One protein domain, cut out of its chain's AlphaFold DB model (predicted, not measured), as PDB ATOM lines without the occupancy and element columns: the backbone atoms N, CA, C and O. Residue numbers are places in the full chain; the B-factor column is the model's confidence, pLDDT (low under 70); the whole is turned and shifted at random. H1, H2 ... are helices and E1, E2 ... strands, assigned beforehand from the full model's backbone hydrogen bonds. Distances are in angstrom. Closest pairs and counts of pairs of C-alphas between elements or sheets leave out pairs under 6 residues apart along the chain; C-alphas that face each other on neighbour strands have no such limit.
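This is residues 15 to 166 of the 524 residues of an uncharacterized protein of Phytophthora ramorum (UniProt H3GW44). One strongly twisted sheet of eight strands folds back on itself into two leaves, E1 E5 E4 E3 facing E8 E7 E6, with E2 as the hinge. The three helices gather round E5 in the first leaf: H2 and H3 lie on opposite faces, H1 packs on E5 and H3, and residues 47 to 54, of which 47 to 53 belong to H2, stick out. The 152 printed residues hold three named helices and eight named strands, along the chain H1 E1 H2 E2 E3 E4 H3 E5 E6 E7 E8; the class is mixed, and the sheet, E1 E5 E4 E3 E2 E8 E7 E6, is antiparallel throughout. The whole is compact, with a radius of gyration of the C-alphas of 15.3 A and spans of 45 by 41 by 32 A.

Residues 15 to 29 hold no named element. H1, residues 30 to 36, begins at C-alpha 30 (-30.980, 42.456, 197.229). E1 is residues 37 to 39, and H2 is residues 40 to 53, 19.7 A long. E2, residues 58 to 65, 18.7 A, bends by 59 degrees at residue 61. E3 is residues 75 to 80 and E4 residues 83 to 88. H3, residues 94 to 110, is 24.6 A long. E5, residues 118 to 126, bends by 113 degrees at residue 121. E6, residues 130 to 138, 21.3 A, bends by 53 degrees at residue 135. E7, residues 142 to 149, spans 22.4 A, and E8, residues 154 to 159, ends at C-alpha 159 (-50.524, 47.120, 186.488).

The edge strands are E1 and E6. E1 pairs with E5 through N 38 and O 122, 2.9 A, and E5 with E4 through N 86 and O 123, 2.9 A. E2 E3 E4 and E6 E7 E8 are meanders, each strand the antiparallel neighbour of the one before; N 78 and O 85, 2.8 A, join E3 and E4, and N 134 and O 146, 2.9 A, join E6 and E7. E2 is staggered, pairing with E3 over residues 58 to 61 (N 58 and O 77, 2.8 A) and with E8 over residues 61 to 65 (N 62 and O 158, 2.9 A). H2 is on the sheet at a height of 10.8 A, slantwise to the strands; its closest C-alphas to E5 are those of Glu 40 and Ser 119, 5.3 A. H3, on the opposite face, is 7.3 A over the sheet and only just over E5, with 3 C-alphas; Lys 101 and Ala 120 have the closest C-alphas, 5.1 A. H1 is on the sheet too, and H3 touches it with residues 100 to 107 alone, about perpendicular at 85 degrees, closest at the C-alphas of Ser 34 and Leu 104, 6.8 A. Every O i to N i+4 pair of H3 is within hydrogen-bond range, against 9 of 10 in H2 and 1 of 3 in H1, where 3 of 4 O i to N i+3 pairs are.

The C-alphas of Ala 22 and Gln 52 are the two farthest apart, 47.0 A. The printed part has no cut and no long link. Mean pLDDT of the printed part is 75.2; 44 residues are under 70, among them 15 to 26, 110 to 116 and 161 to 166.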
ATOM      1  N   GLU A  15     -37.499  53.550 182.795       43.09
ATOM      2  CA  GLU A  15     -37.211  54.928 182.364       43.09
ATOM      3  C   GLU A  15     -38.476  55.791 182.185       43.09
ATOM      4  O   GLU A  15     -38.452  56.991 182.449       43.09
ATOM      5  N   LEU A  16     -39.604  55.187 181.796       44.16
ATOM      6  CA  LEU A  16     -40.862  55.899 181.525       44.16
ATOM      7  C   LEU A  16     -41.579  56.402 182.794       44.16
ATOM      8  O   LEU A  16     -42.437  57.283 182.704       44.16
ATOM      9  N   PHE A  17     -41.253  55.859 183.974       48.59
ATOM     10  CA  PHE A  17     -42.018  56.102 185.208       48.59
ATOM     11  C   PHE A  17     -41.180  56.545 186.418       48.59
ATOM     12  O   PHE A  17     -41.756  56.794 187.477       48.59
ATOM     13  N   ASP A  18     -39.861  56.712 186.274       44.12
ATOM     14  CA  ASP A  18     -38.963  57.232 187.323       44.12
ATOM     15  C   ASP A  18     -38.658  58.741 187.208       44.12
ATOM     16  O   ASP A  18     -37.650  59.240 187.709       44.12
ATOM     17  N   VAL A  19     -39.583  59.512 186.619       40.12
ATOM     18  CA  VAL A  19     -39.528  60.987 186.570       40.12
ATOM     19  C   VAL A  19     -39.867  61.595 187.942       40.12
ATOM     20  O   VAL A  19     -40.955  62.125 188.177       40.12
ATOM     21  N   GLY A  20     -38.916  61.503 188.870       39.47
ATOM     22  CA  GLY A  20     -38.883  62.236 190.138       39.47
ATOM     23  C   GLY A  20     -37.647  63.146 190.222       39.47
ATOM     24  O   GLY A  20     -36.660  62.900 189.531       39.47
ATOM     25  N   PRO A  21     -37.656  64.198 191.062       32.03
ATOM     26  CA  PRO A  21     -36.539  65.139 191.145       32.03
ATOM     27  C   PRO A  21     -35.280  64.456 191.696       32.03
ATOM     28  O   PRO A  21     -35.240  64.122 192.880       32.03
ATOM     29  N   ALA A  22     -34.293  64.253 190.814       38.47
ATOM     30  CA  ALA A  22     -32.898  63.854 191.058       38.47
ATOM     31  C   ALA A  22     -32.637  63.124 192.392       38.47
ATOM     32  O   ALA A  22     -31.862  63.580 193.237       38.47
ATOM     33  N   ARG A  23     -33.294  61.978 192.600       41.62
ATOM     34  CA  ARG A  23     -33.006  61.133 193.761       41.62
ATOM     35  C   ARG A  23     -31.686  60.408 193.529       41.62
ATOM     36  O   ARG A  23     -31.458  59.877 192.447       41.62
ATOM     37  N   VAL A  24     -30.851  60.378 194.571       42.34
ATOM     38  CA  VAL A  24     -29.638  59.548 194.653       42.34
ATOM     39  C   VAL A  24     -29.943  58.161 194.091       42.34
ATOM     40  O   VAL A  24     -30.967  57.584 194.466       42.34
ATOM     41  N   VAL A  25     -29.071  57.646 193.216       49.94
ATOM     42  CA  VAL A  25     -29.222  56.329 192.578       49.94
ATOM     43  C   VAL A  25     -29.271  55.255 193.662       49.94
ATOM     44  O   VAL A  25     -28.250  54.782 194.159       49.94
ATOM     45  N   LYS A  26     -30.489  54.904 194.076       64.50
ATOM     46  CA  LYS A  26     -30.738  53.840 195.037       64.50
ATOM     47  C   LYS A  26     -30.580  52.516 194.308       64.50
ATOM     48  O   LYS A  26     -31.443  52.144 193.520       64.50
ATOM     49  N   HIS A  27     -29.500  51.802 194.594       73.75
ATOM     50  CA  HIS A  27     -29.413  50.398 194.218       73.75
ATOM     51  C   HIS A  27     -30.483  49.582 194.954       73.75
ATOM     52  O   HIS A  27     -30.837  49.882 196.095       73.75
ATOM     53  N   LEU A  28     -30.990  48.550 194.281       79.62
ATOM     54  CA  LEU A  28     -31.925  47.588 194.849       79.62
ATOM     55  C   LEU A  28     -31.247  46.848 196.011       79.62
ATOM     56  O   LEU A  28     -30.203  46.224 195.813       79.62
ATOM     57  N   ASP A  29     -31.835  46.884 197.209       83.75
ATOM     58  CA  ASP A  29     -31.327  46.105 198.343       83.75
ATOM     59  C   ASP A  29     -31.700  44.627 198.170       83.75
ATOM     60  O   ASP A  29     -32.725  44.140 198.653       83.75
ATOM     61  N   VAL A  30     -30.847  43.903 197.443       81.75
ATOM     62  CA  VAL A  30     -30.980  42.456 197.229       81.75
ATOM     63  C   VAL A  30     -30.797  41.677 198.541       81.75
ATOM     64  O   VAL A  30     -31.304  40.564 198.656       81.75
ATOM     65  N   GLY A  31     -30.151  42.262 199.558       82.94
ATOM     66  CA  GLY A  31     -30.055  41.693 200.903       82.94
ATOM     67  C   GLY A  31     -31.421  41.626 201.577       82.94
ATOM     68  O   GLY A  31     -31.873  40.537 201.935       82.94
ATOM     69  N   ALA A  32     -32.111  42.763 201.676       85.25
ATOM     70  CA  ALA A  32     -33.480  42.837 202.186       85.25
ATOM     71  C   ALA A  32     -34.461  42.017 201.326       85.25
ATOM     72  O   ALA A  32     -35.226  41.206 201.853       85.25
ATOM     73  N   LEU A  33     -34.391  42.161 199.996       85.44
ATOM     74  CA  LEU A  33     -35.279  41.477 199.050       85.44
ATOM     75  C   LEU A  33     -35.154  39.942 199.102       85.44
ATOM     76  O   LEU A  33     -36.152  39.252 198.900       85.44
ATOM     77  N   SER A  34     -33.962  39.402 199.406       84.62
ATOM     78  CA  SER A  34     -33.688  37.952 199.429       84.62
ATOM     79  C   SER A  34     -34.617  37.158 200.351       84.62
ATOM     80  O   SER A  34     -34.921  36.006 200.049       84.62
ATOM     81  N   ARG A  35     -35.134  37.786 201.418       84.62
ATOM     82  CA  ARG A  35     -36.106  37.194 202.359       84.62
ATOM     83  C   ARG A  35     -37.432  36.820 201.692       84.62
ATOM     84  O   ARG A  35     -38.128  35.930 202.167       84.62
ATOM     85  N   PHE A  36     -37.772  37.510 200.604       87.75
ATOM     86  CA  PHE A  36     -39.006  37.333 199.845       87.75
ATOM     87  C   PHE A  36     -38.775  36.589 198.521       87.75
ATOM     88  O   PHE A  36     -39.728  36.362 197.778       87.75
ATOM     89  N   CYS A  37     -37.538  36.192 198.197       86.50
ATOM     90  CA  CYS A  37     -37.260  35.348 197.036       86.50
ATOM     91  C   CYS A  37     -37.790  33.927 197.262       86.50
ATOM     92  O   CYS A  37     -37.538  33.298 198.289       86.50
ATOM     93  N   MET A  38     -38.510  33.390 196.279       86.19
ATOM     94  CA  MET A  38     -39.044  32.033 196.349       86.19
ATOM     95  C   MET A  38     -37.979  31.009 195.934       86.19
ATOM     96  O   MET A  38     -37.296  31.191 194.927       86.19
ATOM     97  N   SER A  39     -37.853  29.898 196.666       84.12
ATOM     98  CA  SER A  39     -36.921  28.827 196.294       84.12
ATOM     99  C   SER A  39     -37.325  28.135 194.988       84.12
ATOM    100  O   SER A  39     -38.507  27.893 194.728       84.12
ATOM    101  N   GLU A  40     -36.338  27.753 194.172       83.25
ATOM    102  CA  GLU A  40     -36.545  27.120 192.855       83.25
ATOM    103  C   GLU A  40     -37.405  25.841 192.951       83.25
ATOM    104  O   GLU A  40     -38.228  25.549 192.083       83.25
ATOM    105  N   ARG A  41     -37.305  25.105 194.071       82.38
ATOM    106  CA  ARG A  41     -38.150  23.929 194.361       82.38
ATOM    107  C   ARG A  41     -39.636  24.272 194.515       82.38
ATOM    108  O   ARG A  41     -40.479  23.434 194.195       82.38
ATOM    109  N   ARG A  42     -39.971  25.458 195.033       82.38
ATOM    110  CA  ARG A  42     -41.357  25.934 195.147       82.38
ATOM    111  C   ARG A  42     -41.831  26.550 193.831       82.38
ATOM    112  O   ARG A  42     -42.952  26.256 193.426       82.38
ATOM    113  N   LEU A  43     -40.964  27.271 193.114       84.69
ATOM    114  CA  LEU A  43     -41.265  27.789 191.774       84.69
ATOM    115  C   LEU A  43     -41.641  26.666 190.791       84.69
ATOM    116  O   LEU A  43     -42.690  26.745 190.156       84.69
ATOM    117  N   ALA A  44     -40.860  25.583 190.738       82.38
ATOM    118  CA  ALA A  44     -41.161  24.429 189.887       82.38
ATOM    119  C   ALA A  44     -42.526  23.786 190.219       82.38
ATOM    120  O   ALA A  44     -43.297  23.455 189.318       82.38
ATOM    121  N   ARG A  45     -42.870  23.668 191.513       82.56
ATOM    122  CA  ARG A  45     -44.189  23.176 191.959       82.56
ATOM    123  C   ARG A  45     -45.323  24.117 191.547       82.56
ATOM    124  O   ARG A  45     -46.349  23.637 191.073       82.56
ATOM    125  N   PHE A  46     -45.145  25.432 191.691       81.50
ATOM    126  CA  PHE A  46     -46.134  26.418 191.247       81.50
ATOM    127  C   PHE A  46     -46.359  26.334 189.730       81.50
ATOM    128  O   PHE A  46     -47.501  26.271 189.282       81.50
ATOM    129  N   GLN A  47     -45.286  26.272 188.935       81.44
ATOM    130  CA  GLN A  47     -45.363  26.161 187.474       81.44
ATOM    131  C   GLN A  47     -46.078  24.872 187.031       81.44
ATOM    132  O   GLN A  47     -46.953  24.923 186.166       81.44
ATOM    133  N   GLN A  48     -45.792  23.740 187.683       80.25
ATOM    134  CA  GLN A  48     -46.490  22.474 187.442       80.25
ATOM    135  C   GLN A  48     -47.987  22.557 187.808       80.25
ATOM    136  O   GLN A  48     -48.835  22.074 187.058       80.25
ATOM    137  N   GLN A  49     -48.340  23.219 188.917       76.69
ATOM    138  CA  GLN A  49     -49.740  23.446 189.299       76.69
ATOM    139  C   GLN A  49     -50.460  24.430 188.358       76.69
ATOM    140  O   GLN A  49     -51.632  24.215 188.051       76.69
ATOM    141  N   LYS A  50     -49.779  25.470 187.847       73.31
ATOM    142  CA  LYS A  50     -50.322  26.415 186.848       73.31
ATOM    143  C   LYS A  50     -50.819  25.664 185.610       73.31
ATOM    144  O   LYS A  50     -51.958  25.883 185.198       73.31
ATOM    145  N   GLN A  51     -50.000  24.760 185.064       68.50
ATOM    146  CA  GLN A  51     -50.344  23.941 183.891       68.50
ATOM    147  C   GLN A  51     -51.572  23.043 184.120       68.50
ATOM    148  O   GLN A  51     -52.302  22.760 183.177       68.50
ATOM    149  N   GLN A  52     -51.821  22.614 185.361       66.38
ATOM    150  CA  GLN A  52     -52.924  21.710 185.707       66.38
ATOM    151  C   GLN A  52     -54.219  22.422 186.132       66.38
ATOM    152  O   GLN A  52     -55.283  21.814 186.064       66.38
ATOM    153  N   GLN A  53     -54.149  23.671 186.612       62.09
ATOM    154  CA  GLN A  53     -55.268  24.324 187.315       62.09
ATOM    155  C   GLN A  53     -55.717  25.678 186.737       62.09
ATOM    156  O   GLN A  53     -56.610  26.285 187.321       62.09
ATOM    157  N   GLN A  54     -55.113  26.177 185.647       60.03
ATOM    158  CA  GLN A  54     -55.460  27.470 185.016       60.03
ATOM    159  C   GLN A  54     -55.657  28.623 186.028       60.03
ATOM    160  O   GLN A  54     -56.617  29.389 185.958       60.03
ATOM    161  N   ARG A  55     -54.752  28.744 187.013       66.00
ATOM    162  CA  ARG A  55     -54.849  29.798 188.036       66.00
ATOM    163  C   ARG A  55     -54.801  31.180 187.387       66.00
ATOM    164  O   ARG A  55     -53.919  31.444 186.572       66.00
ATOM    165  N   ALA A  56     -55.710  32.059 187.802       67.31
ATOM    166  CA  ALA A  56     -55.715  33.453 187.381       67.31
ATOM    167  C   ALA A  56     -54.379  34.126 187.744       67.31
ATOM    168  O   ALA A  56     -53.939  34.080 188.896       67.31
ATOM    169  N   MET A  57     -53.745  34.747 186.750       79.12
ATOM    170  CA  MET A  57     -52.549  35.567 186.922       79.12
ATOM    171  C   MET A  57     -52.750  36.880 186.176       79.12
ATOM    172  O   MET A  57     -53.059  36.875 184.985       79.12
ATOM    173  N   PHE A  58     -52.518  37.995 186.855       83.62
ATOM    174  CA  PHE A  58     -52.532  39.318 186.251       83.62
ATOM    175  C   PHE A  58     -51.185  39.530 185.560       83.62
ATOM    176  O   PHE A  58     -50.149  39.646 186.218       83.62
ATOM    177  N   GLN A  59     -51.176  39.495 184.231       82.69
ATOM    178  CA  GLN A  59     -49.967  39.720 183.438       82.69
ATOM    179  C   GLN A  59     -49.599  41.212 183.408       82.69
ATOM    180  O   GLN A  59     -50.393  42.064 183.804       82.69
ATOM    181  N   HIS A  60     -48.410  41.532 182.886       79.69
ATOM    182  CA  HIS A  60     -47.996  42.913 182.607       79.69
ATOM    183  C   HIS A  60     -47.884  43.792 183.880       79.69
ATOM    184  O   HIS A  60     -48.213  44.980 183.877       79.69
ATOM    185  N   VAL A  61     -47.410  43.215 184.994       83.69
ATOM    186  CA  VAL A  61     -47.246  43.907 186.288       83.69
ATOM    187  C   VAL A  61     -45.774  44.230 186.558       83.69
ATOM    188  O   VAL A  61     -44.955  43.327 186.743       83.69
ATOM    189  N   ALA A  62     -45.433  45.515 186.640       85.81
ATOM    190  CA  ALA A  62     -44.125  45.984 187.098       85.81
ATOM    191  C   ALA A  62     -44.032  45.926 188.634       85.81
ATOM    192  O   ALA A  62     -45.006  46.244 189.321       85.81
ATOM    193  N   ALA A  63     -42.858  45.589 189.174       88.19
ATOM    194  CA  ALA A  63     -42.601  45.588 190.614       88.19
ATOM    195  C   ALA A  63     -41.466  46.556 190.995       88.19
ATOM    196  O   ALA A  63     -40.441  46.632 190.310       88.19
ATOM    197  N   LYS A  64     -41.637  47.276 192.110       88.88
ATOM    198  CA  LYS A  64     -40.601  48.097 192.758       88.88
ATOM    199  C   LYS A  64     -40.471  47.734 194.238       88.88
ATOM    200  O   LYS A  64     -41.481  47.517 194.900       88.88
ATOM    201  N   PHE A  65     -39.254  47.719 194.772       86.88
ATOM    202  CA  PHE A  65     -38.967  47.515 196.196       86.88
ATOM    203  C   PHE A  65     -38.322  48.786 196.767       86.88
ATOM    204  O   PHE A  65     -37.359  49.303 196.202       86.88
ATOM    205  N   ASP A  66     -38.905  49.358 197.822       86.12
ATOM    206  CA  ASP A  66     -38.538  50.659 198.415       86.12
ATOM    207  C   ASP A  66     -38.437  51.833 197.415       86.12
ATOM    208  O   ASP A  66     -37.724  52.824 197.623       86.12
ATOM    209  N   GLY A  67     -39.215  51.730 196.333       78.75
ATOM    210  CA  GLY A  67     -39.264  52.678 195.219       78.75
ATOM    211  C   GLY A  67     -38.223  52.440 194.118       78.75
ATOM    212  O   GLY A  67     -38.229  53.182 193.141       78.75
ATOM    213  N   VAL A  68     -37.364  51.424 194.238       81.44
ATOM    214  CA  VAL A  68     -36.391  51.008 193.210       81.44
ATOM    215  C   VAL A  68     -37.000  49.923 192.328       81.44
ATOM    216  O   VAL A  68     -37.658  49.019 192.842       81.44
ATOM    217  N   GLY A  69     -36.785  49.976 191.012       79.19
ATOM    218  CA  GLY A  69     -37.196  48.907 190.096       79.19
ATOM    219  C   GLY A  69     -36.614  47.543 190.482       79.19
ATOM    220  O   GLY A  69     -35.439  47.431 190.826       79.19
ATOM    221  N   ILE A  70     -37.425  46.485 190.415       79.06
ATOM    222  CA  ILE A  70     -36.926  45.110 190.551       79.06
ATOM    223  C   ILE A  70     -36.400  44.681 189.175       79.06
ATOM    224  O   ILE A  70     -37.079  43.991 188.425       79.06
ATOM    225  N   ASP A  71     -35.195  45.163 188.846       64.94
ATOM    226  CA  ASP A  71     -34.637  45.244 187.485       64.94
ATOM    227  C   ASP A  71     -34.930  44.069 186.532       64.94
ATOM    228  O   ASP A  71     -34.778  42.885 186.859       64.94
ATOM    229  N   GLY A  72     -35.275  44.437 185.300       58.75
ATOM    230  CA  GLY A  72     -35.614  43.526 184.216       58.75
ATOM    231  C   GLY A  72     -37.116  43.318 184.055       58.75
ATOM    232  O   GLY A  72     -37.674  42.349 184.552       58.75
ATOM    233  N   GLY A  73     -37.736  44.178 183.249       66.75
ATOM    234  CA  GLY A  73     -39.023  43.888 182.621       66.75
ATOM    235  C   GLY A  73     -40.234  43.831 183.555       66.75
ATOM    236  O   GLY A  73     -40.300  44.493 184.591       66.75
ATOM    237  N   LEU A  74     -41.236  43.079 183.107       76.56
ATOM    238  CA  LEU A  74     -42.546  42.950 183.739       76.56
ATOM    239  C   LEU A  74     -42.756  41.510 184.216       76.56
ATOM    240  O   LEU A  74     -42.129  40.573 183.728       76.56
ATOM    241  N   GLY A  75     -43.651  41.332 185.182       82.50
ATOM    242  CA  GLY A  75     -44.009  40.026 185.717       82.50
ATOM    243  C   GLY A  75     -45.482  39.678 185.540       82.50
ATOM    244  O   GLY A  75     -46.317  40.514 185.183       82.50
ATOM    245  N   ALA A  76     -45.792  38.424 185.844       86.12
ATOM    246  CA  ALA A  76     -47.131  37.964 186.165       86.12
ATOM    247  C   ALA A  76     -47.317  37.957 187.691       86.12
ATOM    248  O   ALA A  76     -46.470  37.459 188.435       86.12
ATOM    249  N   LEU A  77     -48.439  38.500 188.152       88.19
ATOM    250  CA  LEU A  77     -48.835  38.561 189.554       88.19
ATOM    251  C   LEU A  77     -49.928  37.523 189.831       88.19
ATOM    252  O   LEU A  77     -50.921  37.458 189.109       88.19
ATOM    253  N   ALA A  78     -49.778  36.738 190.892       87.81
ATOM    254  CA  ALA A  78     -50.754  35.743 191.320       87.81
ATOM    255  C   ALA A  78     -50.971  35.792 192.838       87.81
ATOM    256  O   ALA A  78     -50.126  36.272 193.596       87.81
ATOM    257  N   LEU A  79     -52.101  35.247 193.286       84.81
ATOM    258  CA  LEU A  79     -52.338  34.927 194.692       84.81
ATOM    259  C   LEU A  79     -52.156  33.416 194.866       84.81
ATOM    260  O   LEU A  79     -52.936  32.627 194.331       84.81
ATOM    261  N   GLU A  80     -51.117  33.013 195.594       79.44
ATOM    262  CA  GLU A  80     -50.962  31.635 196.071       79.44
ATOM    263  C   GLU A  80     -51.589  31.524 197.475       79.44
ATOM    264  O   GLU A  80     -51.861  32.528 198.131       79.44
ATOM    265  N   SER A  81     -51.881  30.309 197.942       71.31
ATOM    266  CA  SER A  81     -52.488  30.073 199.255       71.31
ATOM    267  C   SER A  81     -51.660  30.702 200.386       71.31
ATOM    268  O   SER A  81     -50.609  30.173 200.747       71.31
ATOM    269  N   GLY A  82     -52.144  31.821 200.937       79.75
ATOM    270  CA  GLY A  82     -51.491  32.549 202.026       79.75
ATOM    271  C   GLY A  82     -50.490  33.630 201.597       79.75
ATOM    272  O   GLY A  82     -49.736  34.099 202.450       79.75
ATOM    273  N   GLY A  83     -50.452  34.060 200.328       86.94
ATOM    274  CA  GLY A  83     -49.588  35.182 199.944       86.94
ATOM    275  C   GLY A  83     -49.637  35.655 198.491       86.94
ATOM    276  O   GLY A  83     -50.203  35.024 197.597       86.94
ATOM    277  N   VAL A  84     -48.987  36.792 198.263       89.00
ATOM    278  CA  VAL A  84     -48.818  37.429 196.953       89.00
ATOM    279  C   VAL A  84     -47.552  36.888 196.294       89.00
ATOM    280  O   VAL A  84     -46.473  36.961 196.880       89.00
ATOM    281  N   MET A  85     -47.664  36.381 195.066       89.75
ATOM    282  CA  MET A  85     -46.528  35.927 194.262       89.75
ATOM    283  C   MET A  85     -46.353  36.815 193.026       89.75
ATOM    284  O   MET A  85     -47.292  36.978 192.249       89.75
ATOM    285  N   TRP A  86     -45.148  37.337 192.803       90.62
ATOM    286  CA  TRP A  86     -44.764  38.014 191.559       90.62
ATOM    287  C   TRP A  86     -43.669  37.208 190.858       90.62
ATOM    288  O   TRP A  86     -42.652  36.873 191.467       90.62
ATOM    289  N   LEU A  87     -43.890  36.881 189.586       87.50
ATOM    290  CA  LEU A  87     -42.981  36.106 188.748       87.50
ATOM    291  C   LEU A  87     -42.591  36.932 187.520       87.50
ATOM    292  O   LEU A  87     -43.421  37.167 186.644       87.50
ATOM    293  N   GLN A  88     -41.332  37.347 187.460       83.81
ATOM    294  CA  GLN A  88     -40.703  38.012 186.318       83.81
ATOM    295  C   GLN A  88     -40.858  37.150 185.052       83.81
ATOM    296  O   GLN A  88     -40.558  35.953 185.091       83.81
ATOM    297  N   THR A  89     -41.345  37.718 183.943       73.75
ATOM    298  CA  THR A  89     -41.523  36.945 182.700       73.75
ATOM    299  C   THR A  89     -40.221  36.831 181.909       73.75
ATOM    300  O   THR A  89     -39.270  37.593 182.089       73.75
ATOM    301  N   THR A  90     -40.207  35.877 180.984       58.22
ATOM    302  CA  THR A  90     -39.171  35.606 179.975       58.22
ATOM    303  C   THR A  90     -38.792  36.815 179.116       58.22
ATOM    304  O   THR A  90     -37.668  36.875 178.627       58.22
ATOM    305  N   GLN A  91     -39.674  37.811 178.981       55.75
ATOM    306  CA  GLN A  91     -39.470  39.031 178.183       55.75
ATOM    307  C   GLN A  91     -38.630  40.115 178.907       55.75
ATOM    308  O   GLN A  91     -38.759  41.308 178.631       55.75
ATOM    309  N   SER A  92     -37.788  39.720 179.866       57.72
ATOM    310  CA  SER A  92     -37.060  40.613 180.782       57.72
ATOM    311  C   SER A  92     -35.565  40.737 180.457       57.72
ATOM    312  O   SER A  92     -34.992  39.850 179.834       57.72
ATOM    313  N   ASP A  93     -34.912  41.810 180.935       66.50
ATOM    314  CA  ASP A  93     -33.447  41.981 180.854       66.50
ATOM    315  C   ASP A  93     -32.722  40.764 181.468       66.50
ATOM    316  O   ASP A  93     -32.712  40.562 182.690       66.50
ATOM    317  N   SER A  94     -32.114  39.958 180.592       66.62
ATOM    318  CA  SER A  94     -31.358  38.751 180.930       66.62
ATOM    319  C   SER A  94     -30.185  39.040 181.853       66.62
ATOM    320  O   SER A  94     -29.830  38.210 182.694       66.62
ATOM    321  N   ASP A  95     -29.589  40.216 181.717       72.25
ATOM    322  CA  ASP A  95     -28.339  40.574 182.355       72.25
ATOM    323  C   ASP A  95     -28.632  41.151 183.738       72.25
ATOM    324  O   ASP A  95     -27.925  40.826 184.690       72.25
ATOM    325  N   ALA A  96     -29.731  41.896 183.902       70.62
ATOM    326  CA  ALA A  96     -30.284  42.219 185.221       70.62
ATOM    327  C   ALA A  96     -30.640  40.956 186.015       70.62
ATOM    328  O   ALA A  96     -30.235  40.820 187.175       70.62
ATOM    329  N   LEU A  97     -31.332  40.002 185.385       74.62
ATOM    330  CA  LEU A  97     -31.693  38.735 186.021       74.62
ATOM    331  C   LEU A  97     -30.446  37.918 186.406       74.62
ATOM    332  O   LEU A  97     -30.372  37.392 187.520       74.62
ATOM    333  N   GLN A  98     -29.429  37.858 185.539       75.38
ATOM    334  CA  GLN A  98     -28.145  37.224 185.857       75.38
ATOM    335  C   GLN A  98     -27.383  37.947 186.977       75.38
ATOM    336  O   GLN A  98     -26.850  37.272 187.861       75.38
ATOM    337  N   ARG A  99     -27.339  39.289 186.981       78.88
ATOM    338  CA  ARG A  99     -26.719  40.092 188.055       78.88
ATOM    339  C   ARG A  99     -27.365  39.768 189.406       78.88
ATOM    340  O   ARG A  99     -26.649  39.386 190.333       78.88
ATOM    341  N   ARG A 100     -28.704  39.791 189.491       78.56
ATOM    342  CA  ARG A 100     -29.438  39.421 190.717       78.56
ATOM    343  C   ARG A 100     -29.193  37.966 191.119       78.56
ATOM    344  O   ARG A 100     -28.999  37.691 192.299       78.56
ATOM    345  N   LYS A 101     -29.154  37.028 190.164       81.69
ATOM    346  CA  LYS A 101     -28.889  35.605 190.446       81.69
ATOM    347  C   LYS A 101     -27.517  35.382 191.087       81.69
ATOM    348  O   LYS A 101     -27.439  34.630 192.054       81.69
ATOM    349  N   ARG A 102     -26.472  36.068 190.610       81.38
ATOM    350  CA  ARG A 102     -25.132  36.031 191.225       81.38
ATOM    351  C   ARG A 102     -25.160  36.622 192.640       81.38
ATOM    352  O   ARG A 102     -24.751  35.953 193.579       81.38
ATOM    353  N   GLN A 103     -25.764  37.798 192.821       80.19
ATOM    354  CA  GLN A 103     -25.885  38.444 194.139       80.19
ATOM    355  C   GLN A 103     -26.651  37.587 195.165       80.19
ATOM    356  O   GLN A 103     -26.237  37.491 196.318       80.19
ATOM    357  N   LEU A 104     -27.733  36.912 194.761       79.69
ATOM    358  CA  LEU A 104     -28.463  35.978 195.630       79.69
ATOM    359  C   LEU A 104     -27.639  34.725 195.970       79.69
ATOM    360  O   LEU A 104     -27.751  34.216 197.084       79.69
ATOM    361  N   GLN A 105     -26.779  34.248 195.065       79.81
ATOM    362  CA  GLN A 105     -25.821  33.171 195.350       79.81
ATOM    363  C   GLN A 105     -24.708  33.630 196.314       79.81
ATOM    364  O   GLN A 105     -24.348  32.885 197.228       79.81
ATOM    365  N   ASP A 106     -24.224  34.868 196.196       79.19
ATOM    366  CA  ASP A 106     -23.252  35.461 197.127       79.19
ATOM    367  C   ASP A 106     -23.843  35.660 198.534       79.19
ATOM    368  O   ASP A 106     -23.167  35.438 199.539       79.19
ATOM    369  N   ILE A 107     -25.124  36.032 198.635       77.50
ATOM    370  CA  ILE A 107     -25.855  36.098 199.911       77.50
ATOM    371  C   ILE A 107     -26.065  34.682 200.473       77.50
ATOM    372  O   ILE A 107     -25.754  34.422 201.637       77.50
ATOM    373  N   SER A 108     -26.538  33.745 199.646       71.25
ATOM    374  CA  SER A 108     -26.856  32.368 200.053       71.25
ATOM    375  C   SER A 108     -25.628  31.534 200.441       71.25
ATOM    376  O   SER A 108     -25.769  30.607 201.231       71.25
ATOM    377  N   SER A 109     -24.434  31.873 199.944       70.06
ATOM    378  CA  SER A 109     -23.164  31.237 200.337       70.06
ATOM    379  C   SER A 109     -22.547  31.822 201.614       70.06
ATOM    380  O   SER A 109     -21.758  31.148 202.275       70.06
ATOM    381  N   ARG A 110     -22.923  33.052 201.996       65.62
ATOM    382  CA  ARG A 110     -22.592  33.658 203.303       65.62
ATOM    383  C   ARG A 110     -23.572  33.226 204.396       65.62
ATOM    384  O   ARG A 110     -23.183  33.097 205.555       65.62
ATOM    385  N   GLY A 111     -24.834  32.998 204.033       57.88
ATOM    386  CA  GLY A 111     -25.814  32.327 204.882       57.88
ATOM    387  C   GLY A 111     -25.459  30.852 205.089       57.88
ATOM    388  O   GLY A 111     -24.965  30.178 204.188       57.88
ATOM    389  N   ARG A 112     -25.715  30.318 206.287       45.56
ATOM    390  CA  ARG A 112     -25.470  28.899 206.582       45.56
ATOM    391  C   ARG A 112     -26.494  28.053 205.817       45.56
ATOM    392  O   ARG A 112     -27.678  28.114 206.123       45.56
ATOM    393  N   ALA A 113     -26.041  27.302 204.813       49.66
ATOM    394  CA  ALA A 113     -26.917  26.608 203.869       49.66
ATOM    395  C   ALA A 113     -27.927  25.670 204.560       49.66
ATOM    396  O   ALA A 113     -27.538  24.701 205.214       49.66
ATOM    397  N   GLN A 114     -29.221  25.949 204.376       51.19
ATOM    398  CA  GLN A 114     -30.324  25.099 204.842       51.19
ATOM    399  C   GLN A 114     -31.533  25.161 203.899       51.19
ATOM    400  O   GLN A 114     -32.063  24.111 203.536       51.19
ATOM    401  N   ASP A 115     -31.898  26.350 203.410       54.25
ATOM    402  CA  ASP A 115     -32.846  26.484 202.301       54.25
ATOM    403  C   ASP A 115     -32.191  26.253 200.933       54.25
ATOM    404  O   ASP A 115     -31.026  26.575 200.697       54.25
ATOM    405  N   GLY A 116     -32.961  25.656 200.020       63.72
ATOM    406  CA  GLY A 116     -32.526  25.399 198.646       63.72
ATOM    407  C   GLY A 116     -32.473  26.674 197.802       63.72
ATOM    408  O   GLY A 116     -33.163  27.642 198.107       63.72
ATOM    409  N   ALA A 117     -31.690  26.638 196.716       75.12
ATOM    410  CA  ALA A 117     -31.406  27.779 195.840       75.12
ATOM    411  C   ALA A 117     -32.611  28.716 195.622       75.12
ATOM    412  O   ALA A 117     -33.665  28.291 195.138       75.12
ATOM    413  N   MET A 118     -32.428  29.990 195.979       82.31
ATOM    414  CA  MET A 118     -33.429  31.043 195.808       82.31
ATOM    415  C   MET A 118     -33.500  31.491 194.350       82.31
ATOM    416  O   MET A 118     -32.466  31.674 193.702       82.31
ATOM    417  N   SER A 119     -34.715  31.687 193.840       82.75
ATOM    418  CA  SER A 119     -34.917  32.151 192.473       82.75
ATOM    419  C   SER A 119     -34.786  33.665 192.374       82.75
ATOM    420  O   SER A 119     -35.387  34.416 193.141       82.75
ATOM    421  N   ALA A 120     -34.035  34.123 191.373       79.56
ATOM    422  CA  ALA A 120     -33.902  35.543 191.060       79.56
ATOM    423  C   ALA A 120     -35.129  36.123 190.332       79.56
ATOM    424  O   ALA A 120     -35.266  37.344 190.277       79.56
ATOM    425  N   ALA A 121     -35.996  35.264 189.781       79.88
ATOM    426  CA  ALA A 121     -37.158  35.650 188.979       79.88
ATOM    427  C   ALA A 121     -38.483  35.664 189.766       79.88
ATOM    428  O   ALA A 121     -39.478  36.178 189.262       79.88
ATOM    429  N   ALA A 122     -38.530  35.085 190.970       87.69
ATOM    430  CA  ALA A 122     -39.778  34.856 191.694       87.69
ATOM    431  C   ALA A 122     -39.732  35.407 193.123       87.69
ATOM    432  O   ALA A 122     -38.871  35.032 193.922       87.69
ATOM    433  N   LEU A 123     -40.709  36.248 193.453       88.88
ATOM    434  CA  LEU A 123     -40.947  36.784 194.788       88.88
ATOM    435  C   LEU A 123     -42.247  36.208 195.351       88.88
ATOM    436  O   LEU A 123     -43.250  36.125 194.640       88.88
ATOM    437  N   PHE A 124     -42.247  35.851 196.632       89.75
ATOM    438  CA  PHE A 124     -43.432  35.446 197.379       89.75
ATOM    439  C   PHE A 124     -43.461  36.143 198.744       89.75
ATOM    440  O   PHE A 124     -42.539  36.008 199.546       89.75
ATOM    441  N   VAL A 125     -44.548  36.863 199.015       88.44
ATOM    442  CA  VAL A 125     -44.792  37.578 200.272       88.44
ATOM    443  C   VAL A 125     -46.010  36.956 200.954       88.44
ATOM    444  O   VAL A 125     -47.117  37.023 200.417       88.44
ATOM    445  N   THR A 126     -45.817  36.349 202.129       88.31
ATOM    446  CA  THR A 126     -46.922  35.865 202.978       88.31
ATOM    447  C   THR A 126     -47.817  37.019 203.418       88.31
ATOM    448  O   THR A 126     -47.340  38.131 203.635       88.31
ATOM    449  N   LEU A 127     -49.113  36.761 203.611       86.31
ATOM    450  CA  LEU A 127     -50.039  37.779 204.134       86.31
ATOM    451  C   LEU A 127     -49.667  38.228 205.556       86.31
ATOM    452  O   LEU A 127     -49.825  39.398 205.880       86.31
ATOM    453  N   GLU A 128     -49.086  37.329 206.353       85.44
ATOM    454  CA  GLU A 128     -48.491  37.605 207.672       85.44
ATOM    455  C   GLU A 128     -47.438  38.727 207.628       85.44
ATOM    456  O   GLU A 128     -47.328  39.518 208.562       85.44
ATOM    457  N   ASN A 129     -46.693  38.835 206.521       85.31
ATOM    458  CA  ASN A 129     -45.668  39.857 206.328       85.31
ATOM    459  C   ASN A 129     -46.225  41.186 205.779       85.31
ATOM    460  O   ASN A 129     -45.440  42.113 205.581       85.31
ATOM    461  N   VAL A 130     -47.538  41.313 205.535       87.12
ATOM    462  CA  VAL A 130     -48.182  42.514 204.966       87.12
ATOM    463  C   VAL A 130     -48.985  43.262 206.035       87.12
ATOM    464  O   VAL A 130     -50.116  42.908 206.354       87.12
ATOM    465  N   VAL A 131     -48.430  44.370 206.531       86.62
ATOM    466  CA  VAL A 131     -49.074  45.249 207.526       86.62
ATOM    467  C   VAL A 131     -50.215  46.059 206.913       86.62
ATOM    468  O   VAL A 131     -51.231  46.307 207.562       86.62
ATOM    469  N   LYS A 132     -50.048  46.530 205.670       86.44
ATOM    470  CA  LYS A 132     -51.026  47.412 205.021       86.44
ATOM    471  C   LYS A 132     -51.026  47.246 203.507       86.44
ATOM    472  O   LYS A 132     -49.974  47.248 202.875       86.44
ATOM    473  N   VAL A 133     -52.224  47.204 202.929       87.62
ATOM    474  CA  VAL A 133     -52.460  47.225 201.479       87.62
ATOM    475  C   VAL A 133     -53.109  48.556 201.109       87.62
ATOM    476  O   VAL A 133     -54.127  48.926 201.699       87.62
ATOM    477  N   GLN A 134     -52.556  49.280 200.135       86.06
ATOM    478  CA  GLN A 134     -53.097  50.568 199.686       86.06
ATOM    479  C   GLN A 134     -53.281  50.621 198.159       86.06
ATOM    480  O   GLN A 134     -52.399  50.176 197.422       86.06
ATOM    481  N   PRO A 135     -54.394  51.195 197.660       85.19
ATOM    482  CA  PRO A 135     -54.487  51.669 196.283       85.19
ATOM    483  C   PRO A 135     -53.384  52.678 195.972       85.19
ATOM    484  O   PRO A 135     -53.063  53.520 196.812       85.19
ATOM    485  N   ARG A 136     -52.873  52.660 194.741       80.62
ATOM    486  CA  ARG A 136     -52.006  53.721 194.230       80.62
ATOM    487  C   ARG A 136     -52.295  53.988 192.758       80.62
ATOM    488  O   ARG A 136     -52.628  53.071 192.013       80.62
ATOM    489  N   THR A 137     -52.130  55.238 192.346       73.88
ATOM    490  CA  THR A 137     -52.214  55.650 190.943       73.88
ATOM    491  C   THR A 137     -50.918  56.357 190.578       73.88
ATOM    492  O   THR A 137     -50.503  57.289 191.267       73.88
ATOM    493  N   VAL A 138     -50.260  55.912 189.514       68.38
ATOM    494  CA  VAL A 138     -49.039  56.522 188.979       68.38
ATOM    495  C   VAL A 138     -49.432  57.438 187.818       68.38
ATOM    496  O   VAL A 138     -50.199  57.041 186.939       68.38
ATOM    497  N   GLN A 139     -48.953  58.688 187.853       60.72
ATOM    498  CA  GLN A 139     -49.202  59.721 186.830       60.72
ATOM    499  C   GLN A 139     -50.698  59.938 186.479       60.72
ATOM    500  O   GLN A 139     -51.026  60.352 185.374       60.72
ATOM    501  N   ASN A 140     -51.621  59.652 187.408       57.94
ATOM    502  CA  ASN A 140     -53.083  59.670 187.202       57.94
ATOM    503  C   ASN A 140     -53.620  58.758 186.073       57.94
ATOM    504  O   ASN A 140     -54.797  58.862 185.731       57.94
ATOM    505  N   MET A 141     -52.800  57.857 185.517       60.38
ATOM    506  CA  MET A 141     -53.171  57.003 184.376       60.38
ATOM    507  C   MET A 141     -52.928  55.510 184.606       60.38
ATOM    508  O   MET A 141     -53.662  54.694 184.057       60.38
ATOM    509  N   VAL A 142     -51.926  55.136 185.408       67.94
ATOM    510  CA  VAL A 142     -51.561  53.729 185.635       67.94
ATOM    511  C   VAL A 142     -51.975  53.303 187.041       67.94
ATOM    512  O   VAL A 142     -51.702  54.001 188.021       67.94
ATOM    513  N   LEU A 143     -52.654  52.163 187.146       80.88
ATOM    514  CA  LEU A 143     -53.184  51.639 188.404       80.88
ATOM    515  C   LEU A 143     -52.165  50.742 189.117       80.88
ATOM    516  O   LEU A 143     -51.431  49.983 188.489       80.88
ATOM    517  N   GLY A 144     -52.143  50.793 190.446       85.19
ATOM    518  CA  GLY A 144     -51.217  50.013 191.257       85.19
ATOM    519  C   GLY A 144     -51.718  49.694 192.661       85.19
ATOM    520  O   GLY A 144     -52.782  50.138 193.112       85.19
ATOM    521  N   VAL A 145     -50.911  48.892 193.345       87.81
ATOM    522  CA  VAL A 145     -51.089  48.447 194.725       87.81
ATOM    523  C   VAL A 145     -49.765  48.595 195.456       87.81
ATOM    524  O   VAL A 145     -48.714  48.223 194.944       87.81
ATOM    525  N   GLU A 146     -49.819  49.125 196.668       91.06
ATOM    526  CA  GLU A 146     -48.674  49.234 197.560       91.06
ATOM    527  C   GLU A 146     -48.875  48.315 198.767       91.06
ATOM    528  O   GLU A 146     -49.897  48.401 199.454       91.06
ATOM    529  N   LEU A 147     -47.902  47.436 199.002       90.50
ATOM    530  CA  LEU A 147     -47.838  46.520 200.135       90.50
ATOM    531  C   LEU A 147     -46.761  47.029 201.100       90.50
ATOM    532  O   LEU A 147     -45.573  47.038 200.770       90.50
ATOM    533  N   GLN A 148     -47.176  47.466 202.283       90.06
ATOM    534  CA  GLN A 148     -46.274  47.824 203.375       90.06
ATOM    535  C   GLN A 148     -45.981  46.571 204.202       90.06
ATOM    536  O   GLN A 148     -46.912  45.917 204.680       90.06
ATOM    537  N   LEU A 149     -44.701  46.237 204.350       89.56
ATOM    538  CA  LEU A 149     -44.242  45.003 204.981       89.56
ATOM    539  C   LEU A 149     -43.907  45.210 206.466       89.56
ATOM    540  O   LEU A 149     -43.654  46.337 206.896       89.56
ATOM    541  N   VAL A 150     -43.889  44.124 207.249       84.19
ATOM    542  CA  VAL A 150     -43.597  44.153 208.704       84.19
ATOM    543  C   VAL A 150     -42.227  44.768 209.012       84.19
ATOM    544  O   VAL A 150     -42.118  45.595 209.912       84.19
ATOM    545  N   ASP A 151     -41.216  44.460 208.196       78.38
ATOM    546  CA  ASP A 151     -39.859  45.022 208.282       78.38
ATOM    547  C   ASP A 151     -39.777  46.528 207.905       78.38
ATOM    548  O   ASP A 151     -38.693  47.101 207.840       78.38
ATOM    549  N   GLY A 152     -40.903  47.188 207.603       82.06
ATOM    550  CA  GLY A 152     -40.973  48.596 207.183       82.06
ATOM    551  C   GLY A 152     -40.743  48.838 205.685       82.06
ATOM    552  O   GLY A 152     -41.106  49.903 205.179       82.06
ATOM    553  N   HIS A 153     -40.206  47.845 204.969       88.88
ATOM    554  CA  HIS A 153     -40.039  47.850 203.512       88.88
ATOM    555  C   HIS A 153     -41.378  47.967 202.757       88.88
ATOM    556  O   HIS A 153     -42.449  47.622 203.271       88.88
ATOM    557  N   ARG A 154     -41.332  48.439 201.507       89.69
ATOM    558  CA  ARG A 154     -42.506  48.670 200.644       89.69
ATOM    559  C   ARG A 154     -42.349  47.969 199.296       89.69
ATOM    560  O   ARG A 154     -41.438  48.291 198.535       89.69
ATOM    561  N   LEU A 155     -43.276  47.068 198.972       89.31
ATOM    562  CA  LEU A 155     -43.395  46.435 197.655       89.31
ATOM    563  C   LEU A 155     -44.513  47.125 196.858       89.31
ATOM    564  O   LEU A 155     -45.682  47.098 197.243       89.31
ATOM    565  N   GLU A 156     -44.152  47.768 195.752       90.50
ATOM    566  CA  GLU A 156     -45.059  48.515 194.877       90.50
ATOM    567  C   GLU A 156     -45.314  47.702 193.597       90.50
ATOM    568  O   GLU A 156     -44.377  47.367 192.873       90.50
ATOM    569  N   LEU A 157     -46.576  47.380 193.310       89.31
ATOM    570  CA  LEU A 157     -47.014  46.558 192.178       89.31
ATOM    571  C   LEU A 157     -47.865  47.411 191.234       89.31
ATOM    572  O   LEU A 157     -48.924  47.903 191.622       89.31
ATOM    573  N   THR A 158     -47.407  47.608 190.002       87.12
ATOM    574  CA  THR A 158     -48.018  48.532 189.032       87.12
ATOM    575  C   THR A 158     -48.530  47.756 187.821       87.12
ATOM    576  O   THR A 158     -47.755  47.104 187.129       87.12
ATOM    577  N   PHE A 159     -49.837  47.818 187.574       84.31
ATOM    578  CA  PHE A 159     -50.524  47.120 186.488       84.31
ATOM    579  C   PHE A 159     -50.393  47.973 185.224       84.31
ATOM    580  O   PHE A 159     -51.079  48.987 185.076       84.31
ATOM    581  N   MET A 160     -49.459  47.610 184.349       78.44
ATOM    582  CA  MET A 160     -49.077  48.440 183.209       78.44
ATOM    583  C   MET A 160     -50.129  48.350 182.093       78.44
ATOM    584  O   MET A 160     -50.578  47.245 181.784       78.44
ATOM    585  N   PRO A 161     -50.506  49.464 181.437       66.00
ATOM    586  CA  PRO A 161     -51.455  49.432 180.327       66.00
ATOM    587  C   PRO A 161     -50.875  48.645 179.143       66.00
ATOM    588  O   PRO A 161     -49.724  48.841 178.760       66.00
ATOM    589  N   GLY A 162     -51.678  47.759 178.560       62.41
ATOM    590  CA  GLY A 162     -51.273  46.833 177.504       62.41
ATOM    591  C   GLY A 162     -52.470  46.038 176.962       62.41
ATOM    592  O   GLY A 162     -53.578  46.177 177.483       62.41
ATOM    593  N   PRO A 163     -52.280  45.192 175.936       53.12
ATOM    594  CA  PRO A 163     -53.368  44.469 175.261       53.12
ATOM    595  C   PRO A 163     -54.072  43.422 176.142       53.12
ATOM    596  O   PRO A 163     -55.174  42.997 175.811       53.12
ATOM    597  N   PHE A 164     -53.448  43.033 177.258       55.03
ATOM    598  CA  PHE A 164     -53.974  42.097 178.260       55.03
ATOM    599  C   PHE A 164     -54.236  42.776 179.620       55.03
ATOM    600  O   PHE A 164     -54.297  42.103 180.648       55.03
ATOM    601  N   ALA A 165     -54.321  44.110 179.660       57.34
ATOM    602  CA  ALA A 165     -54.479  44.881 180.890       57.34
ATOM    603  C   ALA A 165     -55.889  45.480 180.997       57.34
ATOM    604  O   ALA A 165     -56.110  46.645 180.660       57.34
ATOM    605  N   ASP A 166     -56.840  44.692 181.499       63.81
ATOM    606  CA  ASP A 166     -58.166  45.203 181.839       63.81
ATOM    607  C   ASP A 166     -58.096  46.166 183.033       63.81
ATOM    608  O   ASP A 166     -57.409  45.926 184.031       63.81
TER     609      ASP A 166